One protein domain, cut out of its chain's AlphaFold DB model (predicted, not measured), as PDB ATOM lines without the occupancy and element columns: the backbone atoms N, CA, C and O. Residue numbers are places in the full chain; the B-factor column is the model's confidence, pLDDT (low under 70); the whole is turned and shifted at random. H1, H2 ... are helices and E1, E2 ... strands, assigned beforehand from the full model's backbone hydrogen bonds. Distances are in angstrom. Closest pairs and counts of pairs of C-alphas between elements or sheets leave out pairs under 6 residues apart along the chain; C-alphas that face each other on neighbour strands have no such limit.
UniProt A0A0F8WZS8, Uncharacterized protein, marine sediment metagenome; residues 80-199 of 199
ATOM      1  N   GLY A  80      83.083 -42.849 232.426       95.38
ATOM      2  CA  GLY A  80      84.459 -43.098 232.853       95.38
ATOM      3  C   GLY A  80      85.130 -44.162 231.994       95.38
ATOM      4  O   GLY A  80      84.475 -45.080 231.499       95.38
ATOM      5  N   LYS A  81      86.441 -44.031 231.780       97.19
ATOM      6  CA  LYS A  81      87.193 -44.938 230.914       97.19
ATOM      7  C   LYS A  81      88.610 -45.139 231.422       97.19
ATOM      8  O   LYS A  81      89.339 -44.179 231.650       97.19
ATOM      9  N   LEU A  82      88.995 -46.408 231.535       97.69
ATOM     10  CA  LEU A  82      90.386 -46.812 231.659       97.69
ATOM     11  C   LEU A  82      90.961 -47.035 230.256       97.69
ATOM     12  O   LEU A  82      90.388 -47.766 229.440       97.69
ATOM     13  N   HIS A  83      92.080 -46.380 229.985       97.38
ATOM     14  CA  HIS A  83      92.840 -46.462 228.748       97.38
ATOM     15  C   HIS A  83      94.171 -47.135 229.019       97.38
ATOM     16  O   HIS A  83      94.794 -46.915 230.059       97.38
ATOM     17  N   TYR A  84      94.622 -47.892 228.030       97.62
ATOM     18  CA  TYR A  84      95.991 -48.355 227.940       97.62
ATOM     19  C   TYR A  84      96.582 -47.804 226.646       97.62
ATOM     20  O   TYR A  84      96.139 -48.176 225.559       97.62
ATOM     21  N   LEU A  85      97.510 -46.854 226.767       96.81
ATOM     22  CA  LEU A  85      98.173 -46.222 225.628       96.81
ATOM     23  C   LEU A  85      99.600 -46.740 225.518       96.81
ATOM     24  O   LEU A  85     100.330 -46.736 226.503       96.81
ATOM     25  N   VAL A  86     100.011 -47.137 224.318       97.38
ATOM     26  CA  VAL A  86     101.394 -47.534 224.045       97.38
ATOM     27  C   VAL A  86     102.087 -46.404 223.296       97.38
ATOM     28  O   VAL A  86     101.622 -45.976 222.241       97.38
ATOM     29  N   VAL A  87     103.198 -45.921 223.844       97.25
ATOM     30  CA  VAL A  87     104.065 -44.915 223.224       97.25
ATOM     31  C   VAL A  87     105.451 -45.532 223.115       97.25
ATOM     32  O   VAL A  87     106.075 -45.855 224.123       97.25
ATOM     33  N   GLY A  88     105.932 -45.754 221.891       96.69
ATOM     34  CA  GLY A  88     107.171 -46.501 221.664       96.69
ATOM     35  C   GLY A  88     107.109 -47.900 222.288       96.69
ATOM     36  O   GLY A  88     106.309 -48.729 221.863       96.69
ATOM     37  N   LYS A  89     107.954 -48.160 223.295       94.94
ATOM     38  CA  LYS A  89     107.997 -49.435 224.039       94.94
ATOM     39  C   LYS A  89     107.344 -49.360 225.424       94.94
ATOM     40  O   LYS A  89     107.419 -50.329 226.176       94.94
ATOM     41  N   GLN A  90     106.738 -48.225 225.765       96.44
ATOM     42  CA  GLN A  90     106.185 -47.952 227.089       96.44
ATOM     43  C   GLN A  90     104.658 -47.968 227.048       96.44
ATOM     44  O   GLN A  90     104.045 -47.485 226.094       96.44
ATOM     45  N   GLY A  91     104.044 -48.545 228.079       96.56
ATOM     46  CA  GLY A  91     102.595 -48.658 228.207       96.56
ATOM     47  C   GLY A  91     102.092 -47.848 229.392       96.56
ATOM     48  O   GLY A  91     102.596 -48.022 230.492       96.56
ATOM     49  N   TYR A  92     101.081 -47.017 229.170       97.62
ATOM     50  CA  TYR A  92     100.563 -46.054 230.136       97.62
ATOM     51  C   TYR A  92      99.107 -46.341 230.477       97.62
ATOM     52  O   TYR A  92      98.258 -46.413 229.579       97.62
ATOM     53  N   LYS A  93      98.803 -46.454 231.773       97.50
ATOM     54  CA  LYS A  93      97.428 -46.612 232.272       97.50
ATOM     55  C   LYS A  93      96.838 -45.258 232.643       97.50
ATOM     56  O   LYS A  93      97.336 -44.577 233.542       97.50
ATOM     57  N   ILE A  94      95.743 -44.886 231.989       98.00
ATOM     58  CA  ILE A  94      95.087 -43.590 232.190       98.00
ATOM     59  C   ILE A  94      93.623 -43.817 232.529       98.00
ATOM     60  O   ILE A  94      92.918 -44.481 231.778       98.00
ATOM     61  N   TYR A  95      93.143 -43.237 233.618       98.06
ATOM     62  CA  TYR A  95      91.725 -43.158 233.925       98.06
ATOM     63  C   TYR A  95      91.204 -41.751 233.631       98.06
ATOM     64  O   TYR A  95      91.752 -40.759 234.115       98.06
ATOM     65  N   THR A  96      90.138 -41.659 232.841       97.81
ATOM     66  CA  THR A  96      89.493 -40.389 232.504       97.81
ATOM     67  C   THR A  96      88.012 -40.422 232.836       97.81
ATOM     68  O   THR A  96      87.331 -41.428 232.628       97.81
ATOM     69  N   THR A  97      87.491 -39.301 233.322       97.44
ATOM     70  CA  THR A  97      86.059 -39.118 233.575       97.44
ATOM     71  C   THR A  97      85.690 -37.642 233.467       97.44
ATOM     72  O   THR A  97      86.531 -36.758 233.648       97.44
ATOM     73  N   HIS A  98      84.419 -37.354 233.181       97.12
ATOM     74  CA  HIS A  98      83.889 -36.011 233.415       97.12
ATOM     75  C   HIS A  98      83.929 -35.656 234.906       97.12
ATOM     76  O   HIS A  98      84.338 -34.556 235.257       97.12
ATOM     77  N   GLY A  99      83.617 -36.619 235.777       94.12
ATOM     78  CA  GLY A  99      83.489 -36.417 237.217       94.12
ATOM     79  C   GLY A  99      82.141 -35.819 237.626       94.12
ATOM     80  O   GLY A  99      81.279 -35.532 236.798       94.12
ATOM     81  N   ALA A 100      81.958 -35.657 238.934       91.50
ATOM     82  CA  ALA A 100      80.798 -35.009 239.537       91.50
ATOM     83  C   ALA A 100      81.211 -34.431 240.896       91.50
ATOM     84  O   ALA A 100      81.746 -35.163 241.726       91.50
ATOM     85  N   SER A 101      81.011 -33.130 241.121       91.25
ATOM     86  CA  SER A 101      81.300 -32.483 242.405       91.25
ATOM     87  C   SER A 101      80.813 -31.030 242.435       91.25
ATOM     88  O   SER A 101      81.058 -30.260 241.513       91.25
ATOM     89  N   GLY A 102      80.195 -30.622 243.547       89.44
ATOM     90  CA  GLY A 102      79.840 -29.224 243.826       89.44
ATOM     91  C   GLY A 102      80.905 -28.452 244.615       89.44
ATOM     92  O   GLY A 102      80.600 -27.408 245.197       89.44
ATOM     93  N   THR A 103      82.130 -28.976 244.726       91.69
ATOM     94  CA  THR A 103      83.149 -28.396 245.607       91.69
ATOM     95  C   THR A 103      83.722 -27.082 245.078       91.69
ATOM     96  O   THR A 103      83.946 -26.885 243.883       91.69
ATOM     97  N   ARG A 104      83.988 -26.152 246.003       89.38
ATOM     98  CA  ARG A 104      84.477 -24.799 245.685       89.38
ATOM     99  C   ARG A 104      85.964 -24.616 245.977       89.38
ATOM    100  O   ARG A 104      86.624 -23.866 245.271       89.38
ATOM    101  N   LEU A 105      86.482 -25.311 246.988       91.69
ATOM    102  CA  LEU A 105      87.831 -25.108 247.517       91.69
ATOM    103  C   LEU A 105      88.851 -25.917 246.709       91.69
ATOM    104  O   LEU A 105      88.636 -27.109 246.472       91.69
ATOM    105  N   ALA A 106      89.969 -25.302 246.323       91.00
ATOM    106  CA  ALA A 106      90.973 -25.907 245.440       91.00
ATOM    107  C   ALA A 106      91.430 -27.308 245.895       91.00
ATOM    108  O   ALA A 106      91.484 -28.243 245.093       91.00
ATOM    109  N   TRP A 107      91.678 -27.495 247.196       91.44
ATOM    110  CA  TRP A 107      92.102 -28.790 247.742       91.44
ATOM    111  C   TRP A 107      91.010 -29.866 247.647       91.44
ATOM    112  O   TRP A 107      91.296 -31.025 247.358       91.44
ATOM    113  N   THR A 108      89.739 -29.495 247.821       94.56
ATOM    114  CA  THR A 108      88.610 -30.431 247.664       94.56
ATOM    115  C   THR A 108      88.319 -30.768 246.200       94.56
ATOM    116  O   THR A 108      87.796 -31.843 245.906       94.56
ATOM    117  N   LYS A 109      88.686 -29.886 245.265       95.19
ATOM    118  CA  LYS A 109      88.603 -30.160 243.829       95.19
ATOM    119  C   LYS A 109      89.641 -31.203 243.421       95.19
ATOM    120  O   LYS A 109      89.271 -32.244 242.886       95.19
ATOM    121  N   ILE A 110      90.920 -30.999 243.751       96.44
ATOM    122  CA  ILE A 110      91.963 -31.986 243.418       96.44
ATOM    123  C   ILE A 110      91.757 -33.316 244.159       96.44
ATOM    124  O   ILE A 110      92.041 -34.375 243.600       96.44
ATOM    125  N   LYS A 111      91.160 -33.288 245.364       96.19
ATOM    126  CA  LYS A 111      90.717 -34.501 246.069       96.19
ATOM    127  C   LYS A 111      89.797 -35.374 245.210       96.19
ATOM    128  O   LYS A 111      89.938 -36.589 245.236       96.19
ATOM    129  N   SER A 112      88.925 -34.782 244.393       93.81
ATOM    130  CA  SER A 112      88.032 -35.554 243.516       93.81
ATOM    131  C   SER A 112      88.811 -36.390 242.491       93.81
ATOM    132  O   SER A 112      88.392 -37.495 242.167       93.81
ATOM    133  N   ALA A 113      89.964 -35.905 242.012       95.94
ATOM    134  CA  ALA A 113      90.863 -36.702 241.176       95.94
ATOM    135  C   ALA A 113      91.627 -37.747 242.001       95.94
ATOM    136  O   ALA A 113      91.743 -38.891 241.568       95.94
ATOM    137  N   LEU A 114      92.105 -37.383 243.197       96.69
ATOM    138  CA  LEU A 114      92.781 -38.303 244.120       96.69
ATOM    139  C   LEU A 114      91.921 -39.522 244.463       96.69
ATOM    140  O   LEU A 114      92.409 -40.651 244.419       96.69
ATOM    141  N   ASP A 115      90.640 -39.303 244.748       95.31
ATOM    142  CA  ASP A 115      89.693 -40.354 245.117       95.31
ATOM    143  C   ASP A 115      89.485 -41.382 243.989       95.31
ATOM    144  O   ASP A 115      89.129 -42.525 244.266       95.31
ATOM    145  N   MET A 116      89.773 -41.031 242.726       94.81
ATOM    146  CA  MET A 116      89.699 -41.979 241.604       94.81
ATOM    147  C   MET A 116      90.725 -43.111 241.713       94.81
ATOM    148  O   MET A 116      90.506 -44.181 241.145       94.81
ATOM    149  N   SER A 117      91.803 -42.926 242.483       94.50
ATOM    150  CA  SER A 117      92.757 -44.007 242.773       94.50
ATOM    151  C   SER A 117      92.163 -45.146 243.605       94.50
ATOM    152  O   SER A 117      92.713 -46.243 243.593       94.50
ATOM    153  N   ASN A 118      91.021 -44.921 244.268       94.12
ATOM    154  CA  ASN A 118      90.282 -45.978 244.960       94.12
ATOM    155  C   ASN A 118      89.448 -46.842 243.997       94.12
ATOM    156  O   ASN A 118      88.999 -47.917 244.379       94.12
ATOM    157  N   LEU A 119      89.202 -46.364 242.771       92.75
ATOM    158  CA  LEU A 119      88.318 -47.014 241.802       92.75
ATOM    159  C   LEU A 119      89.085 -47.850 240.776       92.75
ATOM    160  O   LEU A 119      88.644 -48.934 240.405       92.75
ATOM    161  N   ALA A 120      90.198 -47.324 240.266       92.69
ATOM    162  CA  ALA A 120      90.928 -47.940 239.167       92.69
ATOM    163  C   ALA A 120      92.432 -47.835 239.383       92.69
ATOM    164  O   ALA A 120      92.929 -46.805 239.832       92.69
ATOM    165  N   ASP A 121      93.171 -48.875 238.996       93.38
ATOM    166  CA  ASP A 121      94.628 -48.832 239.017       93.38
ATOM    167  C   ASP A 121      95.190 -48.191 237.739       93.38
ATOM    168  O   ASP A 121      95.463 -48.849 236.734       93.38
ATOM    169  N   ALA A 122      95.352 -46.872 237.793       96.50
ATOM    170  CA  ALA A 122      95.992 -46.063 236.765       96.50
ATOM    171  C   ALA A 122      97.199 -45.281 237.305       96.50
ATOM    172  O   ALA A 122      97.387 -45.118 238.515       96.50
ATOM    173  N   GLU A 123      98.000 -44.765 236.383       96.75
ATOM    174  CA  GLU A 123      99.126 -43.870 236.661       96.75
ATOM    175  C   GLU A 123      98.727 -42.410 236.464       96.75
ATOM    176  O   GLU A 123      99.317 -41.509 237.048       96.75
ATOM    177  N   ILE A 124      97.705 -42.169 235.644       98.19
ATOM    178  CA  ILE A 124      97.216 -40.838 235.313       98.19
ATOM    179  C   ILE A 124      95.705 -40.827 235.511       98.19
ATOM    180  O   ILE A 124      94.999 -41.631 234.910       98.19
ATOM    181  N   TYR A 125      95.208 -39.902 236.321       98.12
ATOM    182  CA  TYR A 125      93.788 -39.693 236.582       98.12
ATOM    183  C   TYR A 125      93.428 -38.287 236.127       98.12
ATOM    184  O   TYR A 125      93.929 -37.314 236.688       98.12
ATOM    185  N   ALA A 126      92.573 -38.172 235.113       97.75
ATOM    186  CA  ALA A 126      92.114 -36.888 234.596       97.75
ATOM    187  C   ALA A 126      90.607 -36.723 234.810       97.75
ATOM    188  O   ALA A 126      89.811 -37.570 234.395       97.75
ATOM    189  N   VAL A 127      90.228 -35.616 235.448       97.19
ATOM    190  CA  VAL A 127      88.842 -35.295 235.798       97.19
ATOM    191  C   VAL A 127      88.456 -33.933 235.219       97.19
ATOM    192  O   VAL A 127      89.194 -32.954 235.357       97.19
ATOM    193  N   GLY A 128      87.301 -33.889 234.555       96.12
ATOM    194  CA  GLY A 128      86.667 -32.660 234.078       96.12
ATOM    195  C   GLY A 128      85.874 -31.929 235.166       96.12
ATOM    196  O   GLY A 128      86.226 -31.986 236.343       96.12
ATOM    197  N   HIS A 129      84.803 -31.240 234.754       95.69
ATOM    198  CA  HIS A 129      83.723 -30.674 235.586       95.69
ATOM    199  C   HIS A 129      84.082 -29.560 236.596       95.69
ATOM    200  O   HIS A 129      83.322 -28.619 236.786       95.69
ATOM    201  N   LEU A 130      85.247 -29.607 237.239       94.25
ATOM    202  CA  LEU A 130      85.596 -28.765 238.391       94.25
ATOM    203  C   LEU A 130      86.072 -27.350 238.036       94.25
ATOM    204  O   LEU A 130      86.349 -26.539 238.929       94.25
ATOM    205  N   HIS A 131      86.185 -27.064 236.739       93.38
ATOM    206  CA  HIS A 131      86.563 -25.769 236.172       93.38
ATOM    207  C   HIS A 131      87.861 -25.198 236.759       93.38
ATOM    208  O   HIS A 131      88.014 -23.989 236.891       93.38
ATOM    209  N   GLN A 132      88.797 -26.067 237.135       94.06
ATOM    210  CA  GLN A 132      90.108 -25.693 237.644       94.06
ATOM    211  C   GLN A 132      91.166 -26.460 236.868       94.06
ATOM    212  O   GLN A 132      91.024 -27.659 236.640       94.06
ATOM    213  N   LEU A 133      92.223 -25.764 236.464       95.31
ATOM    214  CA  LEU A 133      93.401 -26.388 235.885       95.31
ATOM    215  C   LEU A 133      94.385 -26.663 237.024       95.31
ATOM    216  O   LEU A 133      94.866 -25.733 237.669       95.31
ATOM    217  N   SER A 134      94.617 -27.937 237.333       96.25
ATOM    218  CA  SER A 134      95.451 -28.336 238.469       96.25
ATOM    219  C   SER A 134      96.110 -29.683 238.218       96.25
ATOM    220  O   SER A 134      95.569 -30.531 237.507       96.25
ATOM    221  N   HIS A 135      97.280 -29.871 238.819       97.56
ATOM    222  CA  HIS A 135      98.049 -31.101 238.757       97.56
ATOM    223  C   HIS A 135      98.670 -31.379 240.126       97.56
ATOM    224  O   HIS A 135      99.230 -30.488 240.760       97.56
ATOM    225  N   HIS A 136      98.557 -32.623 240.577       97.81
ATOM    226  CA  HIS A 136      99.182 -33.118 241.794       97.81
ATOM    227  C   HIS A 136      99.819 -34.486 241.533       97.81
ATOM    228  O   HIS A 136      99.318 -35.267 240.721       97.81
ATOM    229  N   ILE A 137     100.923 -34.778 242.218       97.50
ATOM    230  CA  ILE A 137     101.639 -36.053 242.121       97.50
ATOM    231  C   ILE A 137     101.632 -36.710 243.496       97.50
ATOM    232  O   ILE A 137     101.896 -36.047 244.497       97.50
ATOM    233  N   ARG A 138     101.377 -38.020 243.536       96.69
ATOM    234  CA  ARG A 138     101.670 -38.850 244.708       96.69
ATOM    235  C   ARG A 138     102.591 -39.988 244.322       96.69
ATOM    236  O   ARG A 138     102.350 -40.651 243.315       96.69
ATOM    237  N   ASN A 139     103.571 -40.251 245.172       95.00
ATOM    238  CA  ASN A 139     104.355 -41.470 245.089       95.00
ATOM    239  C   ASN A 139     103.558 -42.623 245.710       95.00
ATOM    240  O   ASN A 139     102.828 -42.439 246.690       95.00
ATOM    241  N   PHE A 140     103.679 -43.800 245.115       91.94
ATOM    242  CA  PHE A 140     103.062 -45.041 245.555       91.94
ATOM    243  C   PHE A 140     104.065 -46.176 245.413       91.94
ATOM    244  O   PHE A 140     104.864 -46.187 244.485       91.94
ATOM    245  N   TYR A 141     103.988 -47.154 246.307       92.75
ATOM    246  CA  TYR A 141     104.753 -48.383 246.174       92.75
ATOM    247  C   TYR A 141     103.880 -49.462 245.547       92.75
ATOM    248  O   TYR A 141     102.749 -49.686 245.987       92.75
ATOM    249  N   SER A 142     104.406 -50.138 244.533       89.94
ATOM    250  CA  SER A 142     103.774 -51.298 243.910       89.94
ATOM    251  C   SER A 142     104.778 -52.441 243.783       89.94
ATOM    252  O   SER A 142     105.984 -52.265 243.966       89.94
ATOM    253  N   ILE A 143     104.284 -53.651 243.528       90.81
ATOM    254  CA  ILE A 143     105.140 -54.815 243.300       90.81
ATOM    255  C   ILE A 143     105.221 -55.047 241.800       90.81
ATOM    256  O   ILE A 143     104.221 -55.352 241.147       90.81
ATOM    257  N   ASN A 144     106.430 -54.983 241.253       88.75
ATOM    258  CA  ASN A 144     106.665 -55.427 239.893       88.75
ATOM    259  C   ASN A 144     106.632 -56.960 239.858       88.75
ATOM    260  O   ASN A 144     107.555 -57.639 240.311       88.75
ATOM    261  N   LEU A 145     105.560 -57.517 239.293       88.38
ATOM    262  CA  LEU A 145     105.324 -58.962 239.273       88.38
ATOM    263  C   LEU A 145     106.374 -59.750 238.472       88.38
ATOM    264  O   LEU A 145     106.561 -60.936 238.730       88.38
ATOM    265  N   LYS A 146     107.081 -59.116 237.524       88.25
ATOM    266  CA  LYS A 146     108.097 -59.794 236.698       88.25
ATOM    267  C   LYS A 146     109.381 -60.052 237.475       88.25
ATOM    268  O   LYS A 146     109.934 -61.143 237.393       88.25
ATOM    269  N   ASN A 147     109.865 -59.053 238.209       91.38
ATOM    270  CA  ASN A 147     111.128 -59.148 238.947       91.38
ATOM    271  C   ASN A 147     110.943 -59.320 240.467       91.38
ATOM    272  O   ASN A 147     111.937 -59.453 241.176       91.38
ATOM    273  N   LYS A 148     109.690 -59.349 240.949       93.00
ATOM    274  CA  LYS A 148     109.291 -59.539 242.353       93.00
ATOM    275  C   LYS A 148     109.899 -58.507 243.310       93.00
ATOM    276  O   LYS A 148     110.175 -58.822 244.465       93.00
ATOM    277  N   LYS A 149     110.119 -57.276 242.839       94.44
ATOM    278  CA  LYS A 149     110.632 -56.166 243.653       94.44
ATOM    279  C   LYS A 149     109.547 -55.133 243.919       94.44
ATOM    280  O   LYS A 149     108.687 -54.896 243.070       94.44
ATOM    281  N   VAL A 150     109.631 -54.499 245.085       94.31
ATOM    282  CA  VAL A 150     108.893 -53.266 245.361       94.31
ATOM    283  C   VAL A 150     109.516 -52.152 244.528       94.31
ATOM    284  O   VAL A 150     110.737 -51.993 244.519       94.31
ATOM    285  N   ILE A 151     108.677 -51.417 243.812       92.62
ATOM    286  CA  ILE A 151     109.055 -50.243 243.033       92.62
ATOM    287  C   ILE A 151     108.264 -49.038 243.530       92.62
ATOM    288  O   ILE A 151     107.123 -49.171 243.971       92.62
ATOM    289  N   GLU A 152     108.893 -47.871 243.481       93.06
ATOM    290  CA  GLU A 152     108.221 -46.595 243.698       93.06
ATOM    291  C   GLU A 152     107.743 -46.057 242.347       93.06
ATOM    292  O   GLU A 152     108.518 -45.951 241.398       93.06
ATOM    293  N   GLU A 153     106.460 -45.737 242.260       90.75
ATOM    294  CA  GLU A 153     105.790 -45.221 241.074       90.75
ATOM    295  C   GLU A 153     105.113 -43.887 241.393       90.75
ATOM    296  O   GLU A 153     104.697 -43.627 242.523       90.75
ATOM    297  N   GLN A 154     104.962 -43.036 240.381       94.94
ATOM    298  CA  GLN A 154     104.265 -41.760 240.517       94.94
ATOM    299  C   GLN A 154     102.883 -41.838 239.879       94.94
ATOM    300  O   GLN A 154     102.739 -42.181 238.707       94.94
ATOM    301  N   LYS A 155     101.855 -41.469 240.647       97.06
ATOM    302  CA  LYS A 155     100.490 -41.273 240.153       97.06
ATOM    303  C   LYS A 155     100.222 -39.780 239.969       97.06
ATOM    304  O   LYS A 155     100.441 -38.981 240.881       97.06
ATOM    305  N   HIS A 156      99.738 -39.408 238.789       98.25
ATOM    306  CA  HIS A 156      99.420 -38.042 238.383       98.25
ATOM    307  C   HIS A 156      97.911 -37.811 238.447       98.25
ATOM    308  O   HIS A 156      97.137 -38.513 237.803       98.25
ATOM    309  N   PHE A 157      97.496 -36.785 239.180       98.19
ATOM    310  CA  PHE A 157      96.100 -36.397 239.360       98.19
ATOM    311  C   PHE A 157      95.882 -35.034 238.720       98.19
ATOM    312  O   PHE A 157      96.576 -34.076 239.057       98.19
ATOM    313  N   ILE A 158      94.962 -34.959 237.764       98.00
ATOM    314  CA  ILE A 158      94.833 -33.834 236.844       98.00
ATOM    315  C   ILE A 158      93.379 -33.366 236.809       98.00
ATOM    316  O   ILE A 158      92.463 -34.158 236.588       98.00
ATOM    317  N   LEU A 159      93.182 -32.060 236.964       97.12
ATOM    318  CA  LEU A 159      91.927 -31.385 236.648       97.12
ATOM    319  C   LEU A 159      92.068 -30.666 235.307       97.12
ATOM    320  O   LEU A 159      93.055 -29.959 235.087       97.12
ATOM    321  N   THR A 160      91.108 -30.852 234.399       95.25
ATOM    322  CA  THR A 160      91.283 -30.470 232.986       95.25
ATOM    323  C   THR A 160      90.993 -29.003 232.663       95.25
ATOM    324  O   THR A 160      91.014 -28.646 231.491       95.25
ATOM    325  N   GLY A 161      90.746 -28.146 233.657       94.19
ATOM    326  CA  GLY A 161      90.522 -26.717 233.430       94.19
ATOM    327  C   GLY A 161      89.118 -26.350 232.948       94.19
ATOM    328  O   GLY A 161      88.140 -27.058 233.189       94.19
ATOM    329  N   SER A 162      89.028 -25.171 232.332       93.56
ATOM    330  CA  SER A 162      87.827 -24.591 231.721       93.56
ATOM    331  C   SER A 162      88.241 -23.574 230.653       93.56
ATOM    332  O   SER A 162      89.379 -23.103 230.638       93.56
ATOM    333  N   TYR A 163      87.305 -23.204 229.784       93.81
ATOM    334  CA  TYR A 163      87.466 -22.138 228.791       93.81
ATOM    335  C   TYR A 163      86.503 -20.960 229.016       93.81
ATOM    336  O   TYR A 163      86.487 -20.014 228.230       93.81
ATOM    337  N   LEU A 164      85.729 -20.981 230.107       90.88
ATOM    338  CA  LEU A 164      84.684 -19.996 230.390       90.88
ATOM    339  C   LEU A 164      85.245 -18.667 230.910       90.88
ATOM    340  O   LEU A 164      86.251 -18.619 231.621       90.88
ATOM    341  N   ASN A 165      84.567 -17.569 230.569       91.56
ATOM    342  CA  ASN A 165      84.838 -16.250 231.137       91.56
ATOM    343  C   ASN A 165      84.333 -16.166 232.585       91.56
ATOM    344  O   ASN A 165      83.259 -16.669 232.916       91.56
ATOM    345  N   HIS A 166      85.104 -15.500 233.445       92.94
ATOM    346  CA  HIS A 166      84.697 -15.261 234.828       92.94
ATOM    347  C   HIS A 166      83.846 -13.997 234.950       92.94
ATOM    348  O   HIS A 166      82.688 -14.091 235.341       92.94
ATOM    349  N   TRP A 167      84.388 -12.837 234.578       93.31
ATOM    350  CA  TRP A 167      83.702 -11.560 234.767       93.31
ATOM    351  C   TRP A 167      82.354 -11.519 234.040       93.31
ATOM    352  O   TRP A 167      82.257 -11.895 232.873       93.31
ATOM    353  N   GLY A 168      81.318 -11.071 234.751       89.69
ATOM    354  CA  GLY A 168      79.949 -10.982 234.233       89.69
ATOM    355  C   GLY A 168      79.240 -12.325 234.020       89.69
ATOM    356  O   GLY A 168      78.142 -12.331 233.482       89.69
ATOM    357  N   SER A 169      79.831 -13.455 234.430       89.56
ATOM    358  CA  SER A 169      79.198 -14.773 234.310       89.56
ATOM    359  C   SER A 169      78.544 -15.242 235.612       89.56
ATOM    360  O   SER A 169      78.723 -14.651 236.682       89.56
ATOM    361  N   TYR A 170      77.848 -16.383 235.548       88.44
ATOM    362  CA  TYR A 170      77.337 -17.092 236.725       88.44
ATOM    363  C   TYR A 170      78.418 -17.314 237.800       88.44
ATOM    364  O   TYR A 170      78.137 -17.226 238.996       88.44
ATOM    365  N   ALA A 171      79.670 -17.561 237.394       90.25
ATOM    366  CA  ALA A 171      80.772 -17.747 238.331       90.25
ATOM    367  C   ALA A 171      81.099 -16.460 239.104       90.25
ATOM    368  O   ALA A 171      81.330 -16.528 240.314       90.25
ATOM    369  N   HIS A 172      81.054 -15.302 238.437       92.69
ATOM    370  CA  HIS A 172      81.211 -14.000 239.082       92.69
ATOM    371  C   HIS A 172      80.046 -13.700 240.028       92.69
ATOM    372  O   HIS A 172      80.282 -13.378 241.188       92.69
ATOM    373  N   MET A 173      78.803 -13.924 239.587       91.12
ATOM    374  CA  MET A 173      77.604 -13.769 240.426       91.12
ATOM    375  C   MET A 173      77.657 -14.643 241.694       91.12
ATOM    376  O   MET A 173      77.171 -14.251 242.751       91.12
ATOM    377  N   LYS A 174      78.244 -15.843 241.607       90.81
ATOM    378  CA  LYS A 174      78.401 -16.766 242.743       90.81
ATOM    379  C   LYS A 174      79.665 -16.527 243.574       90.81
ATOM    380  O   LYS A 174      79.933 -17.346 244.461       90.81
ATOM    381  N   SER A 175      80.438 -15.476 243.295       92.69
ATOM    382  CA  SER A 175      81.723 -15.186 243.947       92.69
ATOM    383  C   SER A 175      82.655 -16.401 243.955       92.69
ATOM    384  O   SER A 175      83.262 -16.748 244.970       92.69
ATOM    385  N   LEU A 176      82.689 -17.136 242.840       90.56
ATOM    386  CA  LEU A 176      83.686 -18.176 242.619       90.56
ATOM    387  C   LEU A 176      85.011 -17.518 242.241       90.56
ATOM    388  O   LEU A 176      85.029 -16.443 241.652       90.56
ATOM    389  N   GLU A 177      86.119 -18.165 242.567       88.75
ATOM    390  CA  GLU A 177      87.441 -17.681 242.183       88.75
ATOM    391  C   GLU A 177      87.627 -17.776 240.651       88.75
ATOM    392  O   GLU A 177      87.237 -18.788 240.051       88.75
ATOM    393  N   PRO A 178      88.194 -16.746 239.991       90.75
ATOM    394  CA  PRO A 178      88.558 -16.823 238.582       90.75
ATOM    395  C   PRO A 178      89.668 -17.855 238.375       90.75
ATOM    396  O   PRO A 178      90.685 -17.849 239.060       90.75
ATOM    397  N   MET A 179      89.486 -18.737 237.396       89.00
ATOM    398  CA  MET A 179      90.409 -19.842 237.139       89.00
ATOM    399  C   MET A 179      91.182 -19.617 235.846       89.00
ATOM    400  O   MET A 179      90.659 -19.071 234.870       89.00
ATOM    401  N   ARG A 180      92.437 -20.080 235.822       91.06
ATOM    402  CA  ARG A 180      93.243 -20.093 234.601       91.06
ATOM    403  C   ARG A 180      92.545 -20.946 233.540       91.06
ATOM    404  O   ARG A 180      92.229 -22.111 233.782       91.06
ATOM    405  N   LYS A 181      92.342 -20.359 232.361       94.94
ATOM    406  CA  LYS A 181      91.775 -21.063 231.213       94.94
ATOM    407  C   LYS A 181      92.796 -21.978 230.561       94.94
ATOM    408  O   LYS A 181      93.984 -21.657 230.516       94.94
ATOM    409  N   GLY A 182      92.311 -23.061 229.974       94.88
ATOM    410  CA  GLY A 182      93.119 -23.972 229.179       94.88
ATOM    411  C   GLY A 182      92.877 -25.428 229.533       94.88
ATOM    412  O   GLY A 182      91.956 -25.762 230.273       94.88
ATOM    413  N   SER A 183      93.748 -26.269 228.988       95.62
ATOM    414  CA  SER A 183      93.763 -27.711 229.201       95.62
ATOM    415  C   SER A 183      95.182 -28.171 229.531       95.62
ATOM    416  O   SER A 183      96.144 -27.594 229.008       95.62
ATOM    417  N   PRO A 184      95.332 -29.222 230.351       96.56
ATOM    418  CA  PRO A 184      96.631 -29.789 230.673       96.56
ATOM    419  C   PRO A 184      97.248 -30.430 229.428       96.56
ATOM    420  O   PRO A 184      96.557 -31.063 228.625       96.56
ATOM    421  N   LYS A 185      98.566 -30.309 229.284       97.00
ATOM    422  CA  LYS A 185      99.347 -31.011 228.262       97.00
ATOM    423  C   LYS A 185     100.075 -32.178 228.908       97.00
ATOM    424  O   LYS A 185     100.842 -31.988 229.849       97.00
ATOM    425  N   LEU A 186      99.837 -33.373 228.383       96.31
ATOM    426  CA  LEU A 186     100.479 -34.600 228.829       96.31
ATOM    427  C   LEU A 186     101.533 -35.026 227.805       96.31
ATOM    428  O   LEU A 186     101.212 -35.225 226.635       96.31
ATOM    429  N   LYS A 187     102.783 -35.183 228.244       97.62
ATOM    430  CA  LYS A 187     103.876 -35.731 227.435       97.62
ATOM    431  C   LYS A 187     104.309 -37.073 228.017       97.62
ATOM    432  O   LYS A 187     104.700 -37.146 229.182       97.62
ATOM    433  N   LEU A 188     104.240 -38.106 227.184       97.88
ATOM    434  CA  LEU A 188     104.588 -39.488 227.512       97.88
ATOM    435  C   LEU A 188     105.880 -39.880 226.783       97.88
ATOM    436  O   LEU A 188     106.047 -39.562 225.603       97.88
ATOM    437  N   GLY A 189     106.807 -40.521 227.489       97.50
ATOM    438  CA  GLY A 189     108.073 -40.996 226.933       97.50
ATOM    439  C   GLY A 189     107.930 -42.302 226.145       97.50
ATOM    440  O   GLY A 189     107.287 -43.243 226.583       97.50
ATOM    441  N   GLY A 190     108.549 -42.381 224.965       97.06
ATOM    442  CA  GLY A 190     108.526 -43.610 224.155       97.06
ATOM    443  C   GLY A 190     109.679 -44.584 224.420       97.06
ATOM    444  O   GLY A 190     109.565 -45.780 224.142       97.06
ATOM    445  N   LEU A 191     110.800 -44.059 224.923       95.56
ATOM    446  CA  LEU A 191     112.029 -44.809 225.200       95.56
ATOM    447  C   LEU A 191     112.088 -45.222 226.668       95.56
ATOM    448  O   LEU A 191     112.250 -46.399 226.974       95.56
ATOM    449  N   GLU A 192     111.870 -44.254 227.551       94.94
ATOM    450  CA  GLU A 192     111.822 -44.432 228.997       94.94
ATOM    451  C   GLU A 192     110.428 -44.111 229.515       94.94
ATOM    452  O   GLU A 192     109.778 -43.168 229.044       94.94
ATOM    453  N   HIS A 193     109.996 -44.884 230.512       94.69
ATOM    454  CA  HIS A 193     108.704 -44.708 231.156       94.69
ATOM    455  C   HIS A 193     108.689 -43.406 231.961       94.69
ATOM    456  O   HIS A 193     109.077 -43.356 233.124       94.69
ATOM    457  N   SER A 194     108.283 -42.322 231.304       95.69
ATOM    458  CA  SER A 194     108.240 -40.981 231.888       95.69
ATOM    459  C   SER A 194     106.923 -40.281 231.581       95.69
ATOM    460  O   SER A 194     106.370 -40.412 230.486       95.69
ATOM    461  N   ILE A 195     106.424 -39.535 232.566       97.88
ATOM    462  CA  ILE A 195     105.173 -38.786 232.495       97.88
ATOM    463  C   ILE A 195     105.479 -37.338 232.868       97.88
ATOM    464  O   ILE A 195     105.995 -37.055 233.948       97.88
ATOM    465  N   ARG A 196     105.166 -36.397 231.974       97.38
ATOM    466  CA  ARG A 196     105.272 -34.960 232.256       97.38
ATOM    467  C   ARG A 196     103.939 -34.286 231.996       97.38
ATOM    468  O   ARG A 196     103.356 -34.447 230.926       97.38
ATOM    469  N   VAL A 197     103.485 -33.513 232.973       97.69
ATOM    470  CA  VAL A 197     102.260 -32.716 232.885       97.69
ATOM    471  C   VAL A 197     102.657 -31.246 232.887       97.69
ATOM    472  O   VAL A 197     103.487 -30.824 233.689       97.69
ATOM    473  N   SER A 198     102.085 -30.469 231.976       96.50
ATOM    474  CA  SER A 198     102.235 -29.015 231.931       96.50
ATOM    475  C   SER A 198     100.858 -28.372 231.966       96.50
ATOM    476  O   SER A 198      99.981 -28.756 231.188       96.50
ATOM    477  N   ILE A 199     100.678 -27.407 232.867       93.00
ATOM    478  CA  ILE A 199      99.438 -26.642 233.036       93.00
ATOM    479  C   ILE A 199      99.635 -25.182 232.670       93.00
ATOM    480  O   ILE A 199     100.687 -24.582 232.988       93.00
TER     481      ILE A 199
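Overview. This is residues 80 to 199 of the 199 residues of an uncharacterized protein of marine sediment metagenome (UniProt A0A0F8WZS8). A twisted five-strand sheet has H1 across one face and the small hairpin E6 and E7 over part of the other, like a loose sandwich. The hairpin E4 and E5 reaches one end of the rod, and the loop holding H2 reaches the other. The printed part has 120 residues, running E1 E2 H1 E3 E4 E5 H2 E6 E7; the mixed large sheet has order E1 E2 E3 E5 E4. The class is mixed, helices and strands; the whole is only just compact, close to loose, with radius of gyration of the C-alphas 16.2 A and spans of 57 by 26 by 21 A.

Along the chain. E1, residues 80 to 87, begins at C-alpha 80 (84.459, -43.098, 232.853) and spans 21.9 A; E2, 90 to 97, spans 22.9 A. H1, 106 to 118, spans 20.1 A. E3 is 124 to 127. E4, 133 to 144, spans 32.2 A and bends by 61 degrees at residue 141; E5, 149 to 160, spans 33.9 A. H2 is 170 to 173, E6 185 to 188, and E7 195 to 198, ending at C-alpha 198 (102.235, -29.015, 231.931).

Arrangement. E1 and E2 form an antiparallel hairpin, N 83 to O 94 2.7 A. E2 and E3 are parallel, N 95 to O 124 2.8 A; with H1 they make a strand-helix-strand unit, two parallel neighbours joined through a helix, its crossover right-handed. E3 and E5 are parallel, N 125 to O 156 2.8 A. E4 and E5 form an antiparallel hairpin, N 140 to O 153 2.8 A. H1 is on the sheet at a height of 8.2 A, making two layers, a helix on one face; the closest C-alphas of H1 and E5 are Ala 113 and Phe 157, 5.6 A. In H1, 5 of 9 O i to N i+4 pairs are within hydrogen-bond range; H2 is too short for one. E6 and E7 form an antiparallel hairpin, N 187 to O 196 2.8 A, and their sheet makes a sandwich, two sheets face to face, with the large sheet; the parts that face each other are 7.9 A apart centre to centre. H2 is not on the large sheet.

Size, cuts and confidence. The C-alphas farthest apart, those of Asn 147 and Gly 168, are 57.6 A apart. The printed part has no cut; the link H2 to E6 is long. Mean pLDDT of the printed part is 94.5, and no printed residue is under 70.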